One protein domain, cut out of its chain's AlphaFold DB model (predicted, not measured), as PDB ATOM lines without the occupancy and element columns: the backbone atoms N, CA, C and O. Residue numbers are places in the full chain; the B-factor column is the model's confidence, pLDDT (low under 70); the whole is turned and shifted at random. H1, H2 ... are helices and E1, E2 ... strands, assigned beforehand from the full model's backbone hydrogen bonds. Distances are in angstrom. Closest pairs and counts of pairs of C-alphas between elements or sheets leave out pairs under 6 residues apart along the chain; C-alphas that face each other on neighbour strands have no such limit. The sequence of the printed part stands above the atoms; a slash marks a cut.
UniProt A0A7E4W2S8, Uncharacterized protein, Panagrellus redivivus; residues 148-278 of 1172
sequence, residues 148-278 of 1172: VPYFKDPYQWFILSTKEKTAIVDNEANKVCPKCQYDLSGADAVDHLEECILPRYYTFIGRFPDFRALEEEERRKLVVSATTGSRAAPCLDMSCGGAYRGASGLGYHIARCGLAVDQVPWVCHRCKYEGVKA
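Overview. This is residues 148 to 278 of the 1172 residues of an uncharacterized protein of Panagrellus redivivus (UniProt A0A7E4W2S8). The domain is a loose rod of three parts in a line: a loose group of short helices, H1 to H4, at one end; a group of three helices, H5, H6 and H7, in the middle; and a small two-stranded hairpin, E1 and E2, at the other end. H7 meets H6, the longest helix, with its first residues, Ala 247 coming closest, and in the long link between these two the chain folds back on itself, residues 233 to 234 pairing with residues 243 to 244. The printed part has 131 residues, with seven named helices followed by two named strands in an antiparallel sheet of order E1 - E2. The class is mostly helix, though named elements hold only 60 of the 131 residues. The whole is loose, with a radius of gyration of the C-alphas of 17.5 A, and spans 59 by 24 by 23 A.

Arrangement. E1, residues 265 to 267, and E2, residues 274 to 276, form an antiparallel hairpin at 139 degrees. N 266 and O 275 are within hydrogen-bond range at 2.9 A, as are N 275 and O 266 at 2.9 A. H7, residues 247 to 254, touches H6, residues 216 to 229, at a steep tilt of 63 degrees, opposite ways; their closest C-alphas, of Val 224 and Ala 247, are 5.2 A apart. In the link between them, residues 233 to 234 pair with residues 243 to 244, antiparallel. H5, residues 208 to 213, is close to H6 but not clearly touching, the closest C-alphas being those of Phe 211 and Arg 219, 7.0 A apart. H4, residues 189 to 196, is apart from H5 and touches H3, residues 162 to 169, about perpendicular at 87 degrees; the closest C-alphas, of Thr 166 and Val 190, are 6.7 A apart. H2, residues 155 to 159, is close to H3 but not clearly touching, with Trp 157 and Lys 165 the closest C-alphas at 7.5 A. H1, residues 148 to 152, is close to H2 but not clearly touching, with Tyr 150 and Trp 157 the closest C-alphas at 5.7 A. Every O i to N i+4 pair is within hydrogen-bond range in H2, H3, H4, H5 and H7; the counts are 9 of 10 in H6 and 0 of 1 in H1, where 1 of 2 O i to N i+3 pairs is within range.

Along the chain. H6 measures 20.5 A from C-alpha 216 at (211.929, -21.415, 57.440) to C-alpha 229 at (229.370, -20.311, 46.707). H7 measures 10.6 A, H3 10.5 A and H4 10.2 A. H1 begins at C-alpha 148, at (239.199, -11.434, 42.459), and E2 ends at C-alpha 276, at (212.723, -24.940, 74.290).

Size, cuts and confidence. The C-alphas farthest apart, of Glu 172 and Cys 271, are 60.3 A apart. The printed part has no cut. The links H3 to H4, H4 to H5 and H6 to H7 are long. The mean pLDDT of the printed part is 87.0, and no printed residue is under 70.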
ATOM      1  N   VAL A 148     239.076  -9.959  42.533       71.06
ATOM      2  CA  VAL A 148     239.199 -11.434  42.459       71.06
ATOM      3  C   VAL A 148     239.264 -12.145  43.831       71.06
ATOM      4  O   VAL A 148     238.702 -13.240  43.930       71.06
ATOM      5  N   PRO A 149     239.907 -11.604  44.889       73.69
ATOM      6  CA  PRO A 149     239.862 -12.187  46.233       73.69
ATOM      7  C   PRO A 149     238.452 -12.151  46.839       73.69
ATOM      8  O   PRO A 149     237.947 -13.189  47.260       73.69
ATOM      9  N   TYR A 150     237.781 -10.997  46.788       78.25
ATOM     10  CA  TYR A 150     236.447 -10.783  47.366       78.25
ATOM     11  C   TYR A 150     235.354 -11.608  46.674       78.25
ATOM     12  O   TYR A 150     234.412 -12.056  47.319       78.25
ATOM     13  N   PHE A 151     235.504 -11.903  45.379       70.88
ATOM     14  CA  PHE A 151     234.599 -12.822  44.678       70.88
ATOM     15  C   PHE A 151     234.732 -14.280  45.152       70.88
ATOM     16  O   PHE A 151     233.787 -15.061  45.061       70.88
ATOM     17  N   LYS A 152     235.919 -14.670  45.638       72.88
ATOM     18  CA  LYS A 152     236.198 -16.017  46.167       72.88
ATOM     19  C   LYS A 152     235.849 -16.152  47.647       72.88
ATOM     20  O   LYS A 152     235.646 -17.274  48.110       72.88
ATOM     21  N   ASP A 153     235.796 -15.035  48.366       74.44
ATOM     22  CA  ASP A 153     235.377 -14.960  49.761       74.44
ATOM     23  C   ASP A 153     234.535 -13.691  50.010       74.44
ATOM     24  O   ASP A 153     235.068 -12.665  50.446       74.44
ATOM     25  N   PRO A 154     233.211 -13.739  49.740       76.44
ATOM     26  CA  PRO A 154     232.314 -12.593  49.909       76.44
ATOM     27  C   PRO A 154     232.294 -12.026  51.335       76.44
ATOM     28  O   PRO A 154     231.971 -10.858  51.535       76.44
ATOM     29  N   TYR A 155     232.684 -12.814  52.342       75.12
ATOM     30  CA  TYR A 155     232.778 -12.331  53.717       75.12
ATOM     31  C   TYR A 155     233.822 -11.215  53.873       75.12
ATOM     32  O   TYR A 155     233.578 -10.250  54.594       75.12
ATOM     33  N   GLN A 156     234.937 -11.277  53.133       79.06
ATOM     34  CA  GLN A 156     235.965 -10.231  53.175       79.06
ATOM     35  C   GLN A 156     235.465  -8.885  52.649       79.06
ATOM     36  O   GLN A 156     236.000  -7.860  53.050       79.06
ATOM     37  N   TRP A 157     234.433  -8.863  51.797       82.88
ATOM     38  CA  TRP A 157     233.807  -7.612  51.363       82.88
ATOM     39  C   TRP A 157     232.990  -6.964  52.487       82.88
ATOM     40  O   TRP A 157     233.013  -5.747  52.639       82.88
ATOM     41  N   PHE A 158     232.296  -7.759  53.310       77.38
ATOM     42  CA  PHE A 158     231.440  -7.241  54.385       77.38
ATOM     43  C   PHE A 158     232.204  -6.638  55.568       77.38
ATOM     44  O   PHE A 158     231.661  -5.764  56.238       77.38
ATOM     45  N   ILE A 159     233.439  -7.080  55.819       79.19
ATOM     46  CA  ILE A 159     234.281  -6.563  56.914       79.19
ATOM     47  C   ILE A 159     234.806  -5.148  56.605       79.19
ATOM     48  O   ILE A 159     235.097  -4.387  57.524       79.19
ATOM     49  N   LEU A 160     234.916  -4.787  55.323       82.31
ATOM     50  CA  LEU A 160     235.414  -3.481  54.897       82.31
ATOM     51  C   LEU A 160     234.442  -2.358  55.268       82.31
ATOM     52  O   LEU A 160     233.233  -2.444  55.026       82.31
ATOM     53  N   SER A 161     234.987  -1.255  55.775       84.50
ATOM     54  CA  SER A 161     234.234  -0.019  55.954       84.50
ATOM     55  C   SER A 161     233.775   0.544  54.604       84.50
ATOM     56  O   SER A 161     234.391   0.306  53.564       84.50
ATOM     57  N   THR A 162     232.720   1.363  54.605       84.69
ATOM     58  CA  THR A 162     232.204   2.006  53.384       84.69
ATOM     59  C   THR A 162     233.293   2.770  52.623       84.69
ATOM     60  O   THR A 162     233.316   2.726  51.400       84.69
ATOM     61  N   LYS A 163     234.242   3.398  53.338       84.81
ATOM     62  CA  LYS A 163     235.380   4.125  52.748       84.81
ATOM     63  C   LYS A 163     236.377   3.208  52.033       84.81
ATOM     64  O   LYS A 163     236.956   3.603  51.026       84.81
ATOM     65  N   GLU A 164     236.592   2.001  52.549       89.06
ATOM     66  CA  GLU A 164     237.457   1.002  51.913       89.06
ATOM     67  C   GLU A 164     236.755   0.359  50.712       89.06
ATOM     68  O   GLU A 164     237.381   0.180  49.670       89.06
ATOM     69  N   LYS A 165     235.444   0.092  50.814       88.62
ATOM     70  CA  LYS A 165     234.625  -0.378  49.685       88.62
ATOM     71  C   LYS A 165     234.665   0.610  48.519       88.62
ATOM     72  O   LYS A 165     234.995   0.198  47.409       88.62
ATOM     73  N   THR A 166     234.416   1.903  48.761       86.00
ATOM     74  CA  THR A 166     234.520   2.938  47.716       86.00
ATOM     75  C   THR A 166     235.935   3.013  47.147       86.00
ATOM     76  O   THR A 166     236.094   2.940  45.937       86.00
ATOM     77  N   ALA A 167     236.980   3.005  47.985       85.56
ATOM     78  CA  ALA A 167     238.368   3.044  47.508       85.56
ATOM     79  C   ALA A 167     238.773   1.838  46.627       85.56
ATOM     80  O   ALA A 167     239.665   1.960  45.785       85.56
ATOM     81  N   ILE A 168     238.137   0.671  46.796       85.69
ATOM     82  CA  ILE A 168     238.338  -0.496  45.920       85.69
ATOM     83  C   ILE A 168     237.522  -0.370  44.624       85.69
ATOM     84  O   ILE A 168     238.018  -0.764  43.566       85.69
ATOM     85  N   VAL A 169     236.309   0.185  44.680       85.25
ATOM     86  CA  VAL A 169     235.473   0.470  43.496       85.25
ATOM     87  C   VAL A 169     236.120   1.527  42.595       85.25
ATOM     88  O   VAL A 169     236.261   1.293  41.398       85.25
ATOM     89  N   ASP A 170     236.606   2.626  43.176       82.94
ATOM     90  CA  ASP A 170     237.209   3.772  42.476       82.94
ATOM     91  C   ASP A 170     238.530   3.431  41.753       82.94
ATOM     92  O   ASP A 170     239.061   4.222  40.967       82.94
ATOM     93  N   ASN A 171     239.094   2.245  41.996       84.19
ATOM     94  CA  ASN A 171     240.308   1.786  41.336       84.19
ATOM     95  C   ASN A 171     240.041   1.474  39.853       84.19
ATOM     96  O   ASN A 171     239.255   0.590  39.513       84.19
ATOM     97  N   GLU A 172     240.769   2.139  38.950       75.31
ATOM     98  CA  GLU A 172     240.552   2.033  37.502       75.31
ATOM     99  C   GLU A 172     240.598   0.611  36.919       75.31
ATOM    100  O   GLU A 172     240.044   0.381  35.844       75.31
ATOM    101  N   ALA A 173     241.237  -0.343  37.601       74.25
ATOM    102  CA  ALA A 173     241.265  -1.749  37.195       74.25
ATOM    103  C   ALA A 173     239.908  -2.472  37.344       74.25
ATOM    104  O   ALA A 173     239.795  -3.636  36.954       74.25
ATOM    105  N   ASN A 174     238.897  -1.811  37.917       74.12
ATOM    106  CA  ASN A 174     237.687  -2.444  38.431       74.12
ATOM    107  C   ASN A 174     236.365  -1.864  37.890       74.12
ATOM    108  O   ASN A 174     235.316  -2.149  38.455       74.12
ATOM    109  N   LYS A 175     236.370  -1.095  36.792       83.56
ATOM    110  CA  LYS A 175     235.173  -0.389  36.272       83.56
ATOM    111  C   LYS A 175     234.010  -1.293  35.805       83.56
ATOM    112  O   LYS A 175     233.016  -0.782  35.318       83.56
ATOM    113  N   VAL A 176     234.100  -2.621  35.915       84.88
ATOM    114  CA  VAL A 176     233.072  -3.557  35.425       84.88
ATOM    115  C   VAL A 176     232.826  -4.678  36.436       84.88
ATOM    116  O   VAL A 176     233.760  -5.367  36.853       84.88
ATOM    117  N   CYS A 177     231.560  -4.909  36.791       84.12
ATOM    118  CA  CYS A 177     231.154  -5.972  37.708       84.12
ATOM    119  C   CYS A 177     231.465  -7.365  37.120       84.12
ATOM    120  O   CYS A 177     230.924  -7.722  36.066       84.12
ATOM    121  N   PRO A 178     232.267  -8.213  37.795       78.38
ATOM    122  CA  PRO A 178     232.744  -9.485  37.237       78.38
ATOM    123  C   PRO A 178     231.651 -10.549  37.025       78.38
ATOM    124  O   PRO A 178     231.926 -11.569  36.396       78.38
ATOM    125  N   LYS A 179     230.431 -10.344  37.543       80.62
ATOM    126  CA  LYS A 179     229.312 -11.299  37.430       80.62
ATOM    127  C   LYS A 179     228.317 -10.959  36.318       80.62
ATOM    128  O   LYS A 179     227.835 -11.868  35.650       80.62
ATOM    129  N   CYS A 180     227.987  -9.680  36.143       86.69
ATOM    130  CA  CYS A 180     226.913  -9.213  35.254       86.69
ATOM    131  C   CYS A 180     227.369  -8.188  34.200       86.69
ATOM    132  O   CYS A 180     226.566  -7.807  33.356       86.69
ATOM    133  N   GLN A 181     228.632  -7.751  34.246       87.94
ATOM    134  CA  GLN A 181     229.223  -6.734  33.366       87.94
ATOM    135  C   GLN A 181     228.626  -5.314  33.477       87.94
ATOM    136  O   GLN A 181     228.817  -4.501  32.578       87.94
ATOM    137  N   TYR A 182     227.951  -4.990  34.584       87.06
ATOM    138  CA  TYR A 182     227.510  -3.624  34.897       87.06
ATOM    139  C   TYR A 182     228.701  -2.670  35.101       87.06
ATOM    140  O   TYR A 182     229.711  -3.079  35.682       87.06
ATOM    141  N   ASP A 183     228.585  -1.420  34.642       87.00
ATOM    142  CA  ASP A 183     229.623  -0.389  34.788       87.00
ATOM    143  C   ASP A 183     229.617   0.180  36.214       87.00
ATOM    144  O   ASP A 183     228.592   0.635  36.717       87.00
ATOM    145  N   LEU A 184     230.767   0.125  36.881       86.38
ATOM    146  CA  LEU A 184     230.941   0.508  38.282       86.38
ATOM    147  C   LEU A 184     231.437   1.958  38.442       86.38
ATOM    148  O   LEU A 184     231.939   2.323  39.499       86.38
ATOM    149  N   SER A 185     231.305   2.803  37.414       82.19
ATOM    150  CA  SER A 185     231.769   4.198  37.429       82.19
ATOM    151  C   SER A 185     230.843   5.209  38.138       82.19
ATOM    152  O   SER A 185     230.971   6.411  37.896       82.19
ATOM    153  N   GLY A 186     229.864   4.759  38.927       82.69
ATOM    154  CA  GLY A 186     228.832   5.600  39.552       82.69
ATOM    155  C   GLY A 186     228.782   5.464  41.076       82.69
ATOM    156  O   GLY A 186     229.315   4.509  41.632       82.69
ATOM    157  N   ALA A 187     228.105   6.398  41.756       81.94
ATOM    158  CA  ALA A 187     227.939   6.360  43.216       81.94
ATOM    159  C   ALA A 187     227.282   5.050  43.706       81.94
ATOM    160  O   ALA A 187     227.661   4.515  44.746       81.94
ATOM    161  N   ASP A 188     226.379   4.498  42.895       84.50
ATOM    162  CA  ASP A 188     225.591   3.291  43.167       84.50
ATOM    163  C   ASP A 188     226.395   1.982  42.978       84.50
ATOM    164  O   ASP A 188     225.867   0.879  43.109       84.50
ATOM    165  N   ALA A 189     227.685   2.066  42.631       86.25
ATOM    166  CA  ALA A 189     228.508   0.901  42.309       86.25
ATOM    167  C   ALA A 189     228.773  -0.024  43.510       86.25
ATOM    168  O   ALA A 189     228.875  -1.239  43.328       86.25
ATOM    169  N   VAL A 190     228.853   0.515  44.735       86.00
ATOM    170  CA  VAL A 190     228.942  -0.307  45.959       86.00
ATOM    171  C   VAL A 190     227.638  -1.079  46.166       86.00
ATOM    172  O   VAL A 190     227.684  -2.297  46.343       86.00
ATOM    173  N   ASP A 191     226.493  -0.407  46.052       84.06
ATOM    174  CA  ASP A 191     225.166  -1.009  46.225       84.06
ATOM    175  C   ASP A 191     224.920  -2.103  45.174       84.06
ATOM    176  O   ASP A 191     224.526  -3.223  45.507       84.06
ATOM    177  N   HIS A 192     225.281  -1.840  43.912       85.44
ATOM    178  CA  HIS A 192     225.231  -2.837  42.847       85.44
ATOM    179  C   HIS A 192     226.072  -4.082  43.166       85.44
ATOM    180  O   HIS A 192     225.647  -5.205  42.894       85.44
ATOM    181  N   LEU A 193     227.281  -3.921  43.712       83.12
ATOM    182  CA  LEU A 193     228.130  -5.055  44.084       83.12
ATOM    183  C   LEU A 193     227.516  -5.862  45.232       83.12
ATOM    184  O   LEU A 193     227.562  -7.096  45.187       83.12
ATOM    185  N   GLU A 194     226.913  -5.189  46.214       81.44
ATOM    186  CA  GLU A 194     226.233  -5.824  47.345       81.44
ATOM    187  C   GLU A 194     224.983  -6.606  46.922       81.44
ATOM    188  O   GLU A 194     224.817  -7.744  47.362       81.44
ATOM    189  N   GLU A 195     224.174  -6.088  45.994       80.81
ATOM    190  CA  GLU A 195     223.043  -6.828  45.419       80.81
ATOM    191  C   GLU A 195     223.475  -7.938  44.448       80.81
ATOM    192  O   GLU A 195     222.914  -9.038  44.437       80.81
ATOM    193  N   CYS A 196     224.462  -7.664  43.588       80.94
ATOM    194  CA  CYS A 196     224.804  -8.563  42.495       80.94
ATOM    195  C   CYS A 196     225.655  -9.745  42.966       80.94
ATOM    196  O   CYS A 196     225.406 -10.881  42.553       80.94
ATOM    197  N   ILE A 197     226.681  -9.512  43.787       72.69
ATOM    198  CA  ILE A 197     227.717 -10.514  44.077       72.69
ATOM    199  C   ILE A 197     227.439 -11.264  45.377       72.69
ATOM    200  O   ILE A 197     227.672 -12.476  45.430       72.69
ATOM    201  N   LEU A 198     226.933 -10.588  46.408       76.00
ATOM    202  CA  LEU A 198     226.831 -11.174  47.739       76.00
ATOM    203  C   LEU A 198     225.494 -11.898  47.951       76.00
ATOM    204  O   LEU A 198     224.427 -11.330  47.735       76.00
ATOM    205  N   PRO A 199     225.509 -13.165  48.410       82.75
ATOM    206  CA  PRO A 199     224.297 -13.819  48.880       82.75
ATOM    207  C   PRO A 199     223.601 -12.968  49.948       82.75
ATOM    208  O   PRO A 199     224.219 -12.638  50.959       82.75
ATOM    209  N   ARG A 200     222.294 -12.712  49.783       86.00
ATOM    210  CA  ARG A 200     221.419 -11.982  50.733       86.00
ATOM    211  C   ARG A 200     221.437 -12.540  52.170       86.00
ATOM    212  O   ARG A 200     220.941 -11.916  53.089       86.00
ATOM    213  N   TYR A 201     222.047 -13.701  52.391       89.75
ATOM    214  CA  TYR A 201     222.447 -14.185  53.712       89.75
ATOM    215  C   TYR A 201     223.378 -13.209  54.463       89.75
ATOM    216  O   TYR A 201     223.177 -12.955  55.645       89.75
ATOM    217  N   TYR A 202     224.385 -12.642  53.791       89.75
ATOM    218  CA  TYR A 202     225.421 -11.834  54.441       89.75
ATOM    219  C   TYR A 202     224.926 -10.452  54.904       89.75
ATOM    220  O   TYR A 202     225.493  -9.896  55.840       89.75
ATOM    221  N   THR A 203     223.812  -9.941  54.360       89.25
ATOM    222  CA  THR A 203     223.174  -8.692  54.834       89.25
ATOM    223  C   THR A 203     222.600  -8.806  56.254       89.25
ATOM    224  O   THR A 203     222.149  -7.812  56.818       89.25
ATOM    225  N   PHE A 204     222.589 -10.014  56.831       92.81
ATOM    226  CA  PHE A 204     222.167 -10.285  58.205       92.81
ATOM    227  C   PHE A 204     223.335 -10.429  59.197       92.81
ATOM    228  O   PHE A 204     223.100 -10.778  60.356       92.81
ATOM    229  N   ILE A 205     224.589 -10.173  58.794       91.00
ATOM    230  CA  ILE A 205     225.716 -10.099  59.740       91.00
ATOM    231  C   ILE A 205     225.420  -9.013  60.787       91.00
ATOM    232  O   ILE A 205     225.017  -7.902  60.453       91.00
ATOM    233  N   GLY A 206     225.555  -9.356  62.072       87.94
ATOM    234  CA  GLY A 206     225.166  -8.498  63.200       87.94
ATOM    235  C   GLY A 206     223.649  -8.371  63.425       87.94
ATOM    236  O   GLY A 206     223.232  -7.826  64.442       87.94
ATOM    237  N   ARG A 207     222.817  -8.915  62.527       91.38
ATOM    238  CA  ARG A 207     221.341  -8.876  62.544       91.38
ATOM    239  C   ARG A 207     220.729 -10.284  62.520       91.38
ATOM    240  O   ARG A 207     219.712 -10.547  61.878       91.38
ATOM    241  N   PHE A 208     221.351 -11.221  63.234       90.12
ATOM    242  CA  PHE A 208     220.869 -12.603  63.311       90.12
ATOM    243  C   PHE A 208     219.461 -12.785  63.934       90.12
ATOM    244  O   PHE A 208     218.820 -13.776  63.575       90.12
ATOM    245  N   PRO A 209     218.916 -11.890  64.795       89.69
ATOM    246  CA  PRO A 209     217.509 -11.962  65.200       89.69
ATOM    247  C   PRO A 209     216.551 -11.779  64.015       89.69
ATOM    248  O   PRO A 209     215.645 -12.590  63.837       89.69
ATOM    249  N   ASP A 210     216.811 -10.801  63.142       93.50
ATOM    250  CA  ASP A 210     216.014 -10.556  61.933       93.50
ATOM    251  C   ASP A 210     216.066 -11.763  60.987       93.50
ATOM    252  O   ASP A 210     215.053 -12.160  60.419       93.50
ATOM    253  N   PHE A 211     217.234 -12.405  60.870       94.50
ATOM    254  CA  PHE A 211     217.379 -13.639  60.095       94.50
ATOM    255  C   PHE A 211     216.531 -14.790  60.656       94.50
ATOM    256  O   PHE A 211     216.019 -15.609  59.895       94.50
ATOM    257  N   ARG A 212     216.361 -14.871  61.982       92.12
ATOM    258  CA  ARG A 212     215.469 -15.857  62.615       92.12
ATOM    259  C   ARG A 212     213.996 -15.527  62.414       92.12
ATOM    260  O   ARG A 212     213.208 -16.463  62.349       92.12
ATOM    261  N   ALA A 213     213.628 -14.254  62.295       92.94
ATOM    262  CA  ALA A 213     212.247 -13.840  62.057       92.94
ATOM    263  C   ALA A 213     211.725 -14.214  60.653       92.94
ATOM    264  O   ALA A 213     210.515 -14.285  60.459       92.94
ATOM    265  N   LEU A 214     212.615 -14.491  59.690       93.12
ATOM    266  CA  LEU A 214     212.244 -14.996  58.362       93.12
ATOM    267  C   LEU A 214     211.601 -16.392  58.427       93.12
ATOM    268  O   LEU A 214     211.959 -17.217  59.274       93.12
ATOM    269  N   GLU A 215     210.730 -16.692  57.461       91.56
ATOM    270  CA  GLU A 215     210.135 -18.021  57.281       91.56
ATOM    271  C   GLU A 215     211.198 -19.105  57.047       91.56
ATOM    272  O   GLU A 215     212.253 -18.863  56.453       91.56
ATOM    273  N   GLU A 216     210.928 -20.342  57.484       89.56
ATOM    274  CA  GLU A 216     211.929 -21.415  57.440       89.56
ATOM    275  C   GLU A 216     212.427 -21.714  56.018       89.56
ATOM    276  O   GLU A 216     213.618 -21.967  55.821       89.56
ATOM    277  N   GLU A 217     211.546 -21.629  55.017       89.62
ATOM    278  CA  GLU A 217     211.912 -21.837  53.618       89.62
ATOM    279  C   GLU A 217     212.859 -20.738  53.103       89.62
ATOM    280  O   GLU A 217     213.841 -21.043  52.420       89.62
ATOM    281  N   GLU A 218     212.632 -19.472  53.473       93.06
ATOM    282  CA  GLU A 218     213.516 -18.360  53.110       93.06
ATOM    283  C   GLU A 218     214.873 -18.480  53.819       93.06
ATOM    284  O   GLU A 218     215.914 -18.423  53.158       93.06
ATOM    285  N   ARG A 219     214.890 -18.779  55.129       94.88
ATOM    286  CA  ARG A 219     216.134 -19.059  55.878       94.88
ATOM    287  C   ARG A 219     216.941 -20.177  55.217       94.88
ATOM    288  O   ARG A 219     218.154 -20.043  55.035       94.88
ATOM    289  N   ARG A 220     216.274 -21.268  54.819       93.00
ATOM    290  CA  ARG A 220     216.895 -22.423  54.154       93.00
ATOM    291  C   ARG A 220     217.474 -22.036  52.788       93.00
ATOM    292  O   ARG A 220     218.622 -22.378  52.512       93.00
ATOM    293  N   LYS A 221     216.736 -21.276  51.968       92.62
ATOM    294  CA  LYS A 221     217.210 -20.739  50.675       92.62
ATOM    295  C   LYS A 221     218.459 -19.864  50.844       92.62
ATOM    296  O   LYS A 221     219.440 -20.063  50.126       92.62
ATOM    297  N   LEU A 222     218.467 -18.954  51.821       93.31
ATOM    298  CA  LEU A 222     219.603 -18.064  52.100       93.31
ATOM    299  C   LEU A 222     220.844 -18.835  52.587       93.31
ATOM    300  O   LEU A 222     221.941 -18.623  52.072       93.31
ATOM    301  N   VAL A 223     220.680 -19.785  53.512       94.12
ATOM    302  CA  VAL A 223     221.769 -20.645  54.022       94.12
ATOM    303  C   VAL A 223     222.363 -21.546  52.929       94.12
ATOM    304  O   VAL A 223     223.587 -21.703  52.844       94.12
ATOM    305  N   VAL A 224     221.527 -22.120  52.057       92.19
ATOM    306  CA  VAL A 224     221.998 -22.883  50.891       92.19
ATOM    307  C   VAL A 224     222.758 -21.967  49.929       92.19
ATOM    308  O   VAL A 224     223.855 -22.323  49.505       92.19
ATOM    309  N   SER A 225     222.249 -20.767  49.639       88.88
ATOM    310  CA  SER A 225     222.934 -19.792  48.777       88.88
ATOM    311  C   SER A 225     224.323 -19.408  49.309       88.88
ATOM    312  O   SER A 225     225.296 -19.441  48.555       88.88
ATOM    313  N   ALA A 226     224.452 -19.147  50.615       90.31
ATOM    314  CA  ALA A 226     225.732 -18.817  51.249       90.31
ATOM    315  C   ALA A 226     226.756 -19.962  51.175       90.31
ATOM    316  O   ALA A 226     227.934 -19.740  50.892       90.31
ATOM    317  N   THR A 227     226.311 -21.201  51.406       90.56
ATOM    318  CA  THR A 227     227.188 -22.386  51.424       90.56
ATOM    319  C   THR A 227     227.499 -22.955  50.038       90.56
ATOM    320  O   THR A 227     228.509 -23.631  49.882       90.56
ATOM    321  N   THR A 228     226.692 -22.660  49.014       85.75
ATOM    322  CA  THR A 228     226.919 -23.157  47.640       85.75
ATOM    323  C   THR A 228     228.048 -22.402  46.922       85.75
ATOM    324  O   THR A 228     228.694 -22.966  46.040       85.75
ATOM    325  N   GLY A 229     228.309 -21.142  47.296       73.31
ATOM    326  CA  GLY A 229     229.370 -20.311  46.707       73.31
ATOM    327  C   GLY A 229     230.683 -20.238  47.501       73.31
ATOM    328  O   GLY A 229     231.707 -19.861  46.936       73.31
ATOM    329  N   SER A 230     230.681 -20.586  48.792       75.25
ATOM    330  CA  SER A 230     231.827 -20.397  49.698       75.25
ATOM    331  C   SER A 230     232.405 -21.726  50.201       75.25
ATOM    332  O   SER A 230     231.708 -22.731  50.311       75.25
ATOM    333  N   ARG A 231     233.705 -21.759  50.545       83.19
ATOM    334  CA  ARG A 231     234.326 -22.962  51.153       83.19
ATOM    335  C   ARG A 231     233.795 -23.251  52.561       83.19
ATOM    336  O   ARG A 231     233.854 -24.398  53.006       83.19
ATOM    337  N   ALA A 232     233.344 -22.210  53.252       88.88
ATOM    338  CA  ALA A 232     232.586 -22.236  54.491       88.88
ATOM    339  C   ALA A 232     231.879 -20.881  54.636       88.88
ATOM    340  O   ALA A 232     232.491 -19.849  54.367       88.88
ATOM    341  N   ALA A 233     230.630 -20.882  55.094       92.25
ATOM    342  CA  ALA A 233     229.909 -19.663  55.431       92.25
ATOM    343  C   ALA A 233     230.073 -19.367  56.939       92.25
ATOM    344  O   ALA A 233     229.882 -20.281  57.750       92.25
ATOM    345  N   PRO A 234     230.442 -18.137  57.335       93.44
ATOM    346  CA  PRO A 234     230.553 -17.741  58.737       93.44
ATOM    347  C   PRO A 234     229.175 -17.589  59.389       93.44
ATOM    348  O   PRO A 234     228.170 -17.369  58.707       93.44
ATOM    349  N   CYS A 235     229.132 -17.684  60.717       95.25
ATOM    350  CA  CYS A 235     227.965 -17.308  61.506       95.25
ATOM    351  C   CYS A 235     227.633 -15.816  61.322       95.25
ATOM    352  O   CYS A 235     228.519 -14.988  61.125       95.25
ATOM    353  N   LEU A 236     226.346 -15.479  61.411       94.00
ATOM    354  CA  LEU A 236     225.856 -14.097  61.380       94.00
ATOM    355  C   LEU A 236     226.174 -13.319  62.670       94.00
ATOM    356  O   LEU A 236     226.121 -12.091  62.684       94.00
ATOM    357  N   ASP A 237     226.494 -14.029  63.751       92.19
ATOM    358  CA  ASP A 237     226.982 -13.464  65.004       92.19
ATOM    359  C   ASP A 237     228.513 -13.329  64.957       92.19
ATOM    360  O   ASP A 237     229.249 -14.319  65.031       92.19
ATOM    361  N   MET A 238     228.984 -12.084  64.850       87.25
ATOM    362  CA  MET A 238     230.409 -11.737  64.791       87.25
ATOM    363  C   MET A 238     231.182 -12.158  66.050       87.25
ATOM    364  O   MET A 238     232.394 -12.346  65.972       87.25
ATOM    365  N   SER A 239     230.510 -12.338  67.195       88.62
ATOM    366  CA  SER A 239     231.155 -12.784  68.438       88.62
ATOM    367  C   SER A 239     231.458 -14.287  68.458       88.62
ATOM    368  O   SER A 239     232.321 -14.733  69.210       88.62
ATOM    369  N   CYS A 240     230.788 -15.080  67.613       92.31
ATOM    370  CA  CYS A 240     230.929 -16.533  67.618       92.31
ATOM    371  C   CYS A 240     232.149 -17.042  66.835       92.31
ATOM    372  O   CYS A 240     232.724 -18.068  67.196       92.31
ATOM    373  N   GLY A 241     232.513 -16.385  65.729       90.38
ATOM    374  CA  GLY A 241     233.641 -16.782  64.868       90.38
ATOM    375  C   GLY A 241     233.509 -18.138  64.146       90.38
ATOM    376  O   GLY A 241     234.396 -18.507  63.376       90.38
ATOM    377  N   GLY A 242     232.429 -18.898  64.360       92.25
ATOM    378  CA  GLY A 242     232.218 -20.209  63.743       92.25
ATOM    379  C   GLY A 242     231.954 -20.134  62.234       92.25
ATOM    380  O   GLY A 242     231.192 -19.285  61.776       92.25
ATOM    381  N   ALA A 243     232.533 -21.057  61.457       93.06
ATOM    382  CA  ALA A 243     232.329 -21.157  60.008       93.06
ATOM    383  C   ALA A 243     231.979 -22.589  59.571       93.06
ATOM    384  O   ALA A 243     232.620 -23.560  59.977       93.06
ATOM    385  N   TYR A 244     230.968 -22.723  58.708       95.50
ATOM    386  CA  TYR A 244     230.297 -23.991  58.413       95.50
ATOM    387  C   TYR A 244     230.312 -24.316  56.918       95.50
ATOM    388  O   TYR A 244     229.958 -23.492  56.079       95.50
ATOM    389  N   ARG A 245     230.684 -25.555  56.575       91.19
ATOM    390  CA  ARG A 245     230.776 -26.021  55.175       91.19
ATOM    391  C   ARG A 245     229.467 -26.538  54.577       91.19
ATOM    392  O   ARG A 245     229.408 -26.772  53.379       91.19
ATOM    393  N   GLY A 246     228.455 -26.792  55.403       92.25
ATOM    394  CA  GLY A 246     227.200 -27.411  54.979       92.25
ATOM    395  C   GLY A 246     225.994 -26.641  55.487       92.25
ATOM    396  O   GLY A 246     225.950 -26.277  56.664       92.25
ATOM    397  N   ALA A 247     225.008 -26.447  54.607       91.62
ATOM    398  CA  ALA A 247     223.769 -25.724  54.881       91.62
ATOM    399  C   ALA A 247     223.093 -26.173  56.190       91.62
ATOM    400  O   ALA A 247     222.794 -25.347  57.049       91.62
ATOM    401  N   SER A 248     222.933 -27.484  56.396       90.25
ATOM    402  CA  SER A 248     222.293 -28.034  57.597       90.25
ATOM    403  C   SER A 248     223.033 -27.668  58.887       90.25
ATOM    404  O   SER A 248     222.395 -27.343  59.882       90.25
ATOM    405  N   GLY A 249     224.371 -27.675  58.871       91.56
ATOM    406  CA  GLY A 249     225.188 -27.303  60.031       91.56
ATOM    407  C   GLY A 249     225.112 -25.809  60.342       91.56
ATOM    408  O   GLY A 249     224.966 -25.433  61.503       91.56
ATOM    409  N   LEU A 250     225.137 -24.965  59.303       94.75
ATOM    410  CA  LEU A 250     225.004 -23.517  59.449       94.75
ATOM    411  C   LEU A 250     223.622 -23.129  59.996       94.75
ATOM    412  O   LEU A 250     223.535 -22.410  60.986       94.75
ATOM    413  N   GLY A 251     222.543 -23.657  59.408       93.69
ATOM    414  CA  GLY A 251     221.177 -23.408  59.877       93.69
ATOM    415  C   GLY A 251     220.947 -23.900  61.310       93.69
ATOM    416  O   GLY A 251     220.416 -23.163  62.140       93.69
ATOM    417  N   TYR A 252     221.430 -25.106  61.636       93.00
ATOM    418  CA  TYR A 252     221.367 -25.677  62.988       93.00
ATOM    419  C   TYR A 252     222.107 -24.824  64.030       93.00
ATOM    420  O   TYR A 252     221.670 -24.744  65.182       93.00
ATOM    421  N   HIS A 253     223.220 -24.196  63.642       94.19
ATOM    422  CA  HIS A 253     223.990 -23.310  64.508       94.19
ATOM    423  C   HIS A 253     223.338 -21.929  64.668       94.19
ATOM    424  O   HIS A 253     223.163 -21.476  65.798       94.19
ATOM    425  N   ILE A 254     222.906 -21.279  63.581       93.81
ATOM    426  CA  ILE A 254     222.260 -19.952  63.637       93.81
ATOM    427  C   ILE A 254     220.950 -19.997  64.427       93.81
ATOM    428  O   ILE A 254     220.625 -19.038  65.125       93.81
ATOM    429  N   ALA A 255     220.231 -21.121  64.419       91.06
ATOM    430  CA  ALA A 255     219.070 -21.329  65.286       91.06
ATOM    431  C   ALA A 255     219.399 -21.288  66.798       91.06
ATOM    432  O   ALA A 255     218.483 -21.206  67.606       91.06
ATOM    433  N   ARG A 256     220.682 -21.349  67.195       93.00
ATOM    434  CA  ARG A 256     221.131 -21.469  68.599       93.00
ATOM    435  C   ARG A 256     222.161 -20.433  69.051       93.00
ATOM    436  O   ARG A 256     222.244 -20.164  70.243       93.00
ATOM    437  N   CYS A 257     222.950 -19.867  68.138       93.31
ATOM    438  CA  CYS A 257     224.030 -18.931  68.467       93.31
ATOM    439  C   CYS A 257     223.517 -17.694  69.227       93.31
ATOM    440  O   CYS A 257     222.529 -17.093  68.816       93.31
ATOM    441  N   GLY A 258     224.138 -17.323  70.346       88.38
ATOM    442  CA  GLY A 258     223.693 -16.169  71.136       88.38
ATOM    443  C   GLY A 258     222.315 -16.318  71.807       88.38
ATOM    444  O   GLY A 258     221.756 -15.318  72.246       88.38
ATOM    445  N   LEU A 259     221.741 -17.529  71.890       90.25
ATOM    446  CA  LEU A 259     220.637 -17.816  72.817       90.25
ATOM    447  C   LEU A 259     221.186 -18.337  74.145       90.25
ATOM    448  O   LEU A 259     222.145 -19.113  74.169       90.25
ATOM    449  N   ALA A 260     220.531 -17.958  75.242       88.88
ATOM    450  CA  ALA A 260     220.741 -18.600  76.530       88.88
ATOM    451  C   ALA A 260     220.344 -20.090  76.450       88.88
ATOM    452  O   ALA A 260     219.500 -20.487  75.644       88.88
ATOM    453  N   VAL A 261     221.009 -20.940  77.242       84.38
ATOM    454  CA  VAL A 261     220.954 -22.409  77.082       84.38
ATOM    455  C   VAL A 261     219.536 -22.962  77.246       84.38
ATOM    456  O   VAL A 261     219.190 -23.938  76.589       84.38
ATOM    457  N   ASP A 262     218.730 -22.338  78.095       90.62
ATOM    458  CA  ASP A 262     217.314 -22.603  78.350       90.62
ATOM    459  C   ASP A 262     216.410 -22.265  77.152       90.62
ATOM    460  O   ASP A 262     215.524 -23.058  76.834       90.62
ATOM    461  N   GLN A 263     216.682 -21.156  76.456       90.50
ATOM    462  CA  GLN A 263     215.923 -20.650  75.299       90.50
ATOM    463  C   GLN A 263     216.279 -21.319  73.961       90.50
ATOM    464  O   GLN A 263     215.647 -21.048  72.940       90.50
ATOM    465  N   VAL A 264     217.298 -22.182  73.930       88.62
ATOM    466  CA  VAL A 264     217.700 -22.902  72.715       88.62
ATOM    467  C   VAL A 264     216.526 -23.738  72.176       88.62
ATOM    468  O   VAL A 264     216.036 -24.601  72.908       88.62
ATOM    469  N   PRO A 265     216.112 -23.576  70.901       89.88
ATOM    470  CA  PRO A 265     215.029 -24.368  70.331       89.88
ATOM    471  C   PRO A 265     215.399 -25.854  70.265       89.88
ATOM    472  O   PRO A 265     216.506 -26.257  69.860       89.88
ATOM    473  N   TRP A 266     214.438 -26.672  70.672       92.88
ATOM    474  CA  TRP A 266     214.547 -28.108  70.832       92.88
ATOM    475  C   TRP A 266     213.351 -28.800  70.177       92.88
ATOM    476  O   TRP A 266     212.220 -28.342  70.279       92.88
ATOM    477  N   VAL A 267     213.614 -29.921  69.508       88.81
ATOM    478  CA  VAL A 267     212.572 -30.749  68.894       88.81
ATOM    479  C   VAL A 267     212.713 -32.161  69.437       88.81
ATOM    480  O   VAL A 267     213.795 -32.757  69.377       88.81
ATOM    481  N   CYS A 268     211.624 -32.712  69.965       91.69
ATOM    482  CA  CYS A 268     211.586 -34.077  70.459       91.69
ATOM    483  C   CYS A 268     211.836 -35.054  69.303       91.69
ATOM    484  O   CYS A 268     211.040 -35.163  68.370       91.69
ATOM    485  N   HIS A 269     212.936 -35.808  69.365       84.62
ATOM    486  CA  HIS A 269     213.305 -36.747  68.300       84.62
ATOM    487  C   HIS A 269     212.240 -37.831  68.057       84.62
ATOM    488  O   HIS A 269     212.136 -38.320  66.930       84.62
ATOM    489  N   ARG A 270     211.441 -38.154  69.086       80.19
ATOM    490  CA  ARG A 270     210.378 -39.171  69.082       80.19
ATOM    491  C   ARG A 270     209.098 -38.655  68.415       80.19
ATOM    492  O   ARG A 270     208.828 -39.017  67.279       80.19
ATOM    493  N   CYS A 271     208.366 -37.758  69.078       87.88
ATOM    494  CA  CYS A 271     207.040 -37.283  68.651       87.88
ATOM    495  C   CYS A 271     207.037 -35.964  67.848       87.88
ATOM    496  O   CYS A 271     205.973 -35.485  67.481       87.88
ATOM    497  N   LYS A 272     208.207 -35.357  67.598       86.94
ATOM    498  CA  LYS A 272     208.379 -34.061  66.903       86.94
ATOM    499  C   LYS A 272     207.797 -32.826  67.604       86.94
ATOM    500  O   LYS A 272     207.754 -31.773  66.985       86.94
ATOM    501  N   TYR A 273     207.436 -32.912  68.888       91.38
ATOM    502  CA  TYR A 273     207.112 -31.731  69.700       91.38
ATOM    503  C   TYR A 273     208.231 -30.683  69.618       91.38
ATOM    504  O   TYR A 273     209.390 -31.001  69.900       91.38
ATOM    505  N   GLU A 274     207.876 -29.457  69.247       91.94
ATOM    506  CA  GLU A 274     208.776 -28.306  69.215       91.94
ATOM    507  C   GLU A 274     208.593 -27.483  70.492       91.94
ATOM    508  O   GLU A 274     207.472 -27.147  70.867       91.94
ATOM    509  N   GLY A 275     209.701 -27.161  71.153       94.12
ATOM    510  CA  GLY A 275     209.724 -26.376  72.382       94.12
ATOM    511  C   GLY A 275     211.116 -25.808  72.642       94.12
ATOM    512  O   GLY A 275     211.960 -25.735  71.741       94.12
ATOM    513  N   VAL A 276     211.392 -25.426  73.885       95.69
ATOM    514  CA  VAL A 276     212.723 -24.940  74.290       95.69
ATOM    515  C   VAL A 276     213.499 -25.985  75.094       95.69
ATOM    516  O   VAL A 276     212.943 -26.933  75.648       95.69
ATOM    517  N   LYS A 277     214.825 -25.843  75.177       89.94
ATOM    518  CA  LYS A 277     215.683 -26.816  75.871       89.94
ATOM    519  C   LYS A 277     215.328 -26.960  77.358       89.94
ATOM    520  O   LYS A 277     215.500 -28.055  77.892       89.94
ATOM    521  N   ALA A 278     214.786 -25.928  78.008       93.44
ATOM    522  CA  ALA A 278     214.250 -26.036  79.369       93.44
ATOM    523  C   ALA A 278     213.119 -27.085  79.500       93.44
ATOM    524  O   ALA A 278     213.096 -27.847  80.464       93.44
TER     525      ALA A 278